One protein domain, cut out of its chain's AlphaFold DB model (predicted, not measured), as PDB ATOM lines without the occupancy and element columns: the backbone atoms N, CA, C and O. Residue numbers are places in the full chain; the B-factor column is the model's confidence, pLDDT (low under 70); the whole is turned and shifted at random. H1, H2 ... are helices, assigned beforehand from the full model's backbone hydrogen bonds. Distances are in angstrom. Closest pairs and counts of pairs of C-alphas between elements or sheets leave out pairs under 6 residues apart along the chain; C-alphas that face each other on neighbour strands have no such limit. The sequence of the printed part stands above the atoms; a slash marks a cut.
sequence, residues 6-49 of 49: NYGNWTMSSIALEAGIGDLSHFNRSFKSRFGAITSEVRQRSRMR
ATOM      1  N   ASN A   6      26.556 -28.280  -5.087       67.62
ATOM      2  CA  ASN A   6      27.675 -28.508  -6.011       67.62
ATOM      3  C   ASN A   6      29.025 -28.052  -5.433       67.62
ATOM      4  O   ASN A   6      30.071 -28.608  -5.761       67.62
ATOM      5  N   TYR A   7      29.013 -27.090  -4.506       66.69
ATOM      6  CA  TYR A   7      30.205 -26.640  -3.784       66.69
ATOM      7  C   TYR A   7      30.382 -27.369  -2.446       66.69
ATOM      8  O   TYR A   7      31.269 -27.025  -1.662       66.69
ATOM      9  N   GLY A   8      29.594 -28.414  -2.165       65.44
ATOM     10  CA  GLY A   8      29.704 -29.232  -0.954       65.44
ATOM     11  C   GLY A   8      31.109 -29.807  -0.749       65.44
ATOM     12  O   GLY A   8      31.619 -29.804   0.379       65.44
ATOM     13  N   ASN A   9      31.792 -30.154  -1.842       71.88
ATOM     14  CA  ASN A   9      33.131 -30.753  -1.836       71.88
ATOM     15  C   ASN A   9      34.272 -29.732  -1.687       71.88
ATOM     16  O   ASN A   9      35.412 -30.109  -1.443       71.88
ATOM     17  N   TRP A  10      33.984 -28.434  -1.795       74.00
ATOM     18  CA  TRP A  10      35.009 -27.423  -2.053       74.00
ATOM     19  C   TRP A  10      35.926 -26.937  -0.926       74.00
ATOM     20  O   TRP A  10      36.706 -26.081  -1.224       74.00
ATOM     21  N   THR A  11      35.943 -27.352   0.335       76.62
ATOM     22  CA  THR A  11      36.716 -26.632   1.403       76.62
ATOM     23  C   THR A  11      36.474 -25.100   1.487       76.62
ATOM     24  O   THR A  11      35.914 -24.447   0.607       76.62
ATOM     25  N   MET A  12      36.742 -24.488   2.638       74.06
ATOM     26  CA  MET A  12      36.613 -23.024   2.754       74.06
ATOM     27  C   MET A  12      37.792 -22.314   2.085       74.06
ATOM     28  O   MET A  12      37.629 -21.219   1.559       74.06
ATOM     29  N   SER A  13      38.945 -22.980   2.049       76.25
ATOM     30  CA  SER A  13      40.186 -22.484   1.464       76.25
ATOM     31  C   SER A  13      40.063 -22.286  -0.042       76.25
ATOM     32  O   SER A  13      40.488 -21.255  -0.542       76.25
ATOM     33  N   SER A  14      39.432 -23.220  -0.761       82.50
ATOM     34  CA  SER A  14      39.254 -23.089  -2.215       82.50
ATOM     35  C   SER A  14      38.293 -21.957  -2.577       82.50
ATOM     36  O   SER A  14      38.522 -21.256  -3.552       82.50
ATOM     37  N   ILE A  15      37.250 -21.724  -1.770       78.69
ATOM     38  CA  ILE A  15      36.325 -20.597  -1.978       78.69
ATOM     39  C   ILE A  15      37.018 -19.263  -1.678       78.69
ATOM     40  O   ILE A  15      36.822 -18.298  -2.411       78.69
ATOM     41  N   ALA A  16      37.836 -19.203  -0.624       82.50
ATOM     42  CA  ALA A  16      38.618 -18.012  -0.306       82.50
ATOM     43  C   ALA A  16      39.648 -17.709  -1.406       82.50
ATOM     44  O   ALA A  16      39.746 -16.564  -1.841       82.50
ATOM     45  N   LEU A  17      40.341 -18.737  -1.907       83.62
ATOM     46  CA  LEU A  17      41.302 -18.617  -3.000       83.62
ATOM     47  C   LEU A  17      40.644 -18.097  -4.283       83.62
ATOM     48  O   LEU A  17      41.151 -17.152  -4.879       83.62
ATOM     49  N   GLU A  18      39.489 -18.649  -4.658       83.31
ATOM     50  CA  GLU A  18      38.729 -18.199  -5.831       83.31
ATOM     51  C   GLU A  18      38.216 -16.758  -5.676       83.31
ATOM     52  O   GLU A  18      38.135 -16.000  -6.638       83.31
ATOM     53  N   ALA A  19      37.924 -16.342  -4.441       79.81
ATOM     54  CA  ALA A  19      37.578 -14.961  -4.113       79.81
ATOM     55  C   ALA A  19      38.800 -14.016  -4.045       79.81
ATOM     56  O   ALA A  19      38.632 -12.837  -3.728       79.81
ATOM     57  N   GLY A  20      40.019 -14.509  -4.300       86.38
ATOM     58  CA  GLY A  20      41.264 -13.738  -4.224       86.38
ATOM     59  C   GLY A  20      41.738 -13.447  -2.795       86.38
ATOM     60  O   GLY A  20      42.560 -12.557  -2.582       86.38
ATOM     61  N   ILE A  21      41.221 -14.170  -1.798       82.38
ATOM     62  CA  ILE A  21      41.536 -13.979  -0.382       82.38
ATOM     63  C   ILE A  21      42.466 -15.103   0.081       82.38
ATOM     64  O   ILE A  21      42.049 -16.240   0.288       82.38
ATOM     65  N   GLY A  22      43.737 -14.760   0.288       80.25
ATOM     66  CA  GLY A  22      44.762 -15.701   0.757       80.25
ATOM     67  C   GLY A  22      44.685 -16.049   2.248       80.25
ATOM     68  O   GLY A  22      45.357 -16.979   2.682       80.25
ATOM     69  N   ASP A  23      43.874 -15.329   3.032       84.50
ATOM     70  CA  ASP A  23      43.737 -15.555   4.472       84.50
ATOM     71  C   ASP A  23      42.307 -15.957   4.873       84.50
ATOM     72  O   ASP A  23      41.350 -15.177   4.806       84.50
ATOM     73  N   LEU A  24      42.173 -17.197   5.349       78.94
ATOM     74  CA  LEU A  24      40.908 -17.772   5.817       78.94
ATOM     75  C   LEU A  24      40.339 -17.052   7.037       78.94
ATOM     76  O   LEU A  24      39.119 -16.980   7.190       78.94
ATOM     77  N   SER A  25      41.195 -16.525   7.911       81.94
ATOM     78  CA  SER A  25      40.752 -15.828   9.120       81.94
ATOM     79  C   SER A  25      40.083 -14.503   8.762       81.94
ATOM     80  O   SER A  25      39.010 -14.186   9.280       81.94
ATOM     81  N   HIS A  26      40.665 -13.766   7.821       82.75
ATOM     82  CA  HIS A  26      40.147 -12.530   7.259       82.75
ATOM     83  C   HIS A  26      38.859 -12.772   6.468       82.75
ATOM     84  O   HIS A  26      37.879 -12.045   6.659       82.75
ATOM     85  N   PHE A  27      38.815 -13.838   5.660       82.38
ATOM     86  CA  PHE A  27      37.599 -14.265   4.969       82.38
ATOM     87  C   PHE A  27      36.472 -14.572   5.958       82.38
ATOM     88  O   PHE A  27      35.393 -13.991   5.865       82.38
ATOM     89  N   ASN A  28      36.728 -15.417   6.960       80.38
ATOM     90  CA  ASN A  28      35.725 -15.819   7.946       80.38
ATOM     91  C   ASN A  28      35.249 -14.644   8.800       80.38
ATOM     92  O   ASN A  28      34.059 -14.543   9.095       80.38
ATOM     93  N   ARG A  29      36.153 -13.738   9.190       83.88
ATOM     94  CA  ARG A  29      35.807 -12.555   9.985       83.88
ATOM     95  C   ARG A  29      34.950 -11.578   9.172       83.88
ATOM     96  O   ARG A  29      33.933 -11.107   9.678       83.88
ATOM     97  N   SER A  30      35.300 -11.346   7.907       82.88
ATOM     98  CA  SER A  30      34.517 -10.511   6.983       82.88
ATOM     99  C   SER A  30      33.156 -11.131   6.668       82.88
ATOM    100  O   SER A  30      32.135 -10.444   6.678       82.88
ATOM    101  N   PHE A  31      33.121 -12.449   6.458       80.62
ATOM    102  CA  PHE A  31      31.894 -13.190   6.199       80.62
ATOM    103  C   PHE A  31      30.957 -13.159   7.407       80.62
ATOM    104  O   PHE A  31      29.786 -12.825   7.266       80.62
ATOM    105  N   LYS A  32      31.480 -13.413   8.611       83.06
ATOM    106  CA  LYS A  32      30.707 -13.318   9.854       83.06
ATOM    107  C   LYS A  32      30.170 -11.906  10.078       83.06
ATOM    108  O   LYS A  32      29.019 -11.764  10.466       83.06
ATOM    109  N   SER A  33      30.974 -10.877   9.811       83.06
ATOM    110  CA  SER A  33      30.535  -9.481   9.923       83.06
ATOM    111  C   SER A  33      29.372  -9.168   8.972       83.06
ATOM    112  O   SER A  33      28.400  -8.531   9.362       83.06
ATOM    113  N   ARG A  34      29.434  -9.669   7.731       81.00
ATOM    114  CA  ARG A  34      28.448  -9.358   6.688       81.00
ATOM    115  C   ARG A  34      27.194 -10.237   6.712       81.00
ATOM    116  O   ARG A  34      26.128  -9.768   6.332       81.00
ATOM    117  N   PHE A  35      27.316 -11.493   7.127       76.94
ATOM    118  CA  PHE A  35      26.241 -12.492   7.066       76.94
ATOM    119  C   PHE A  35      25.793 -12.991   8.445       76.94
ATOM    120  O   PHE A  35      24.891 -13.819   8.527       76.94
ATOM    121  N   GLY A  36      26.429 -12.539   9.532       76.12
ATOM    122  CA  GLY A  36      26.092 -12.914  10.910       76.12
ATOM    123  C   GLY A  36      26.412 -14.366  11.286       76.12
ATOM    124  O   GLY A  36      26.303 -14.732  12.451       76.12
ATOM    125  N   ALA A  37      26.833 -15.191  10.326       72.06
ATOM    126  CA  ALA A  37      27.091 -16.613  10.503       72.06
ATOM    127  C   ALA A  37      28.536 -16.959  10.147       72.06
ATOM    128  O   ALA A  37      29.145 -16.351   9.264       72.06
ATOM    129  N   ILE A  38      29.085 -17.965  10.824       74.38
ATOM    130  CA  ILE A  38      30.402 -18.491  10.483       74.38
ATOM    131  C   ILE A  38      30.239 -19.398   9.263       74.38
ATOM    132  O   ILE A  38      29.376 -20.270   9.212       74.38
ATOM    133  N   THR A  39      31.099 -19.204   8.279       71.19
ATOM    134  CA  THR A  39      31.274 -20.026   7.075       71.19
ATOM    135  C   THR A  39      31.295 -21.531   7.355       71.19
ATOM    136  O   THR A  39      30.647 -22.296   6.641       71.19
ATOM    137  N   SER A  40      31.985 -21.965   8.415       68.00
ATOM    138  CA  SER A  40      31.996 -23.367   8.855       68.00
ATOM    139  C   SER A  40      30.624 -23.846   9.338       68.00
ATOM    140  O   SER A  40      30.233 -24.972   9.042       68.00
ATOM    141  N   GLU A  41      29.869 -22.989  10.023       71.44
ATOM    142  CA  GLU A  41      28.551 -23.282  10.589       71.44
ATOM    143  C   GLU A  41      27.470 -23.358   9.497       71.44
ATOM    144  O   GLU A  41      26.671 -24.292   9.479       71.44
ATOM    145  N   VAL A  42      27.503 -22.450   8.512       71.12
ATOM    146  CA  VAL A  42      26.639 -22.505   7.313       71.12
ATOM    147  C   VAL A  42      26.877 -23.800   6.532       71.12
ATOM    148  O   VAL A  42      25.929 -24.450   6.079       71.12
ATOM    149  N   ARG A  43      28.141 -24.231   6.430       68.50
ATOM    150  CA  ARG A  43      28.501 -25.518   5.823       68.50
ATOM    151  C   ARG A  43      28.026 -26.709   6.646       68.50
ATOM    152  O   ARG A  43      27.513 -27.667   6.078       68.50
ATOM    153  N   GLN A  44      28.201 -26.664   7.963       70.12
ATOM    154  CA  GLN A  44      27.773 -27.736   8.859       70.12
ATOM    155  C   GLN A  44      26.253 -27.924   8.796       70.12
ATOM    156  O   GLN A  44      25.786 -29.048   8.638       70.12
ATOM    157  N   ARG A  45      25.490 -26.825   8.780       67.81
ATOM    158  CA  ARG A  45      24.033 -26.836   8.572       67.81
ATOM    159  C   ARG A  45      23.617 -27.375   7.206       67.81
ATOM    160  O   ARG A  45      22.590 -28.033   7.111       67.81
ATOM    161  N   SER A  46      24.411 -27.122   6.166       65.25
ATOM    162  CA  SER A  46      24.152 -27.650   4.819       65.25
ATOM    163  C   SER A  46      24.475 -29.144   4.685       65.25
ATOM    164  O   SER A  46      23.926 -29.793   3.811       65.25
ATOM    165  N   ARG A  47      25.354 -29.696   5.538       63.88
ATOM    166  CA  ARG A  47      25.680 -31.136   5.588       63.88
ATOM    167  C   ARG A  47      24.748 -31.957   6.481       63.88
ATOM    168  O   ARG A  47      24.742 -33.176   6.376       63.88
ATOM    169  N   MET A  48      24.041 -31.305   7.402       60.69
ATOM    170  CA  MET A  48      23.076 -31.936   8.314       60.69
ATOM    171  C   MET A  48      21.639 -31.950   7.758       60.69
ATOM    172  O   MET A  48      20.717 -32.319   8.481       60.69
ATOM    173  N   ARG A  49      21.443 -31.522   6.507       52.12
ATOM    174  CA  ARG A  49      20.183 -31.602   5.758       52.12
ATOM    175  C   ARG A  49      20.301 -32.664   4.680       52.12
ATOM    176  O   ARG A  49      19.270 -33.320   4.435       52.12
TER     177      ARG A  49
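Overview. This is residues 6 to 49 of the 49 residues of the protein "AraC family transcriptional regulator" of Hyphomicrobium sp. xq (UniProt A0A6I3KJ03). Three short helices follow one another with tight turns between them and make an angular, three-sided arrangement: H2 is set about square to both H1 and H3, and the beginning of H3, at Thr 39, comes near both Asn 28 of H2 and Met 12 of H1. From there H3 runs away from H2 toward the last residue, Arg 49, and H1 and H3 run opposite ways but are not side by side. The printed part has 44 residues, with three named helices in the order H1, H2, H3 and no named strand, and its class is all helix. The whole is compact, with a radius of gyration of the C-alphas of 10.4 A, and its spans of 29 by 22 by 12 A make it only just flat.

Arrangement. H1, residues 11 to 18, touches H2, residues 24 to 35, and their lines are about perpendicular at 90 degrees. The closest C-alphas of the two are those of Ser 13 and Leu 24, 6.5 A apart, and H2 touches H1 with residues 24 to 27 alone. H3, residues 39 to 47, only just touches H2, with 3 pairs of C-alphas within 8 A. Their closest C-alphas are those of Asn 28 and Thr 39, 6.2 A apart, and H2 touches H3 with residues 28 to 32 alone. The lines of H2 and H3 are about perpendicular at 75 degrees. H1 and H3 are close but not clearly touching, and their closest C-alphas, those of Met 12 and Thr 39, are 7.5 A apart. They run opposite ways at a steep tilt of 56 degrees. In H2 and H3 every O i to N i+4 pair is within hydrogen-bond range, and in H1 3 of 4 are.

Along the chain. H1 runs from Thr 11, with its C-alpha at (36.716, -26.632, 1.403), to Glu 18, and is 11.3 A long from first to last C-alpha. H2, the longest helix with 12 residues, runs from Leu 24, with its C-alpha at (40.908, -17.772, 5.817), to Phe 35 over 15.6 A. H3 runs from Thr 39 over 12.5 A to Arg 47, whose C-alpha is at (25.680, -31.136, 5.588).

Size, cuts and confidence. The two C-alphas farthest apart are those of Gly 22 and Arg 49, at 29.7 A, while the first and last printed C-alphas, of Asn 6 and Arg 49, are 14.3 A apart. The printed part has no cut, and it ends at residue 49, the chain's last residue. The links H1 to H2, of 5 residues, and H2 to H3, of 3 residues, are both tight. The mean pLDDT of the printed part is 75.6, and it is under 70 at residues 6 to 8, 40, 43 and 45 to 49.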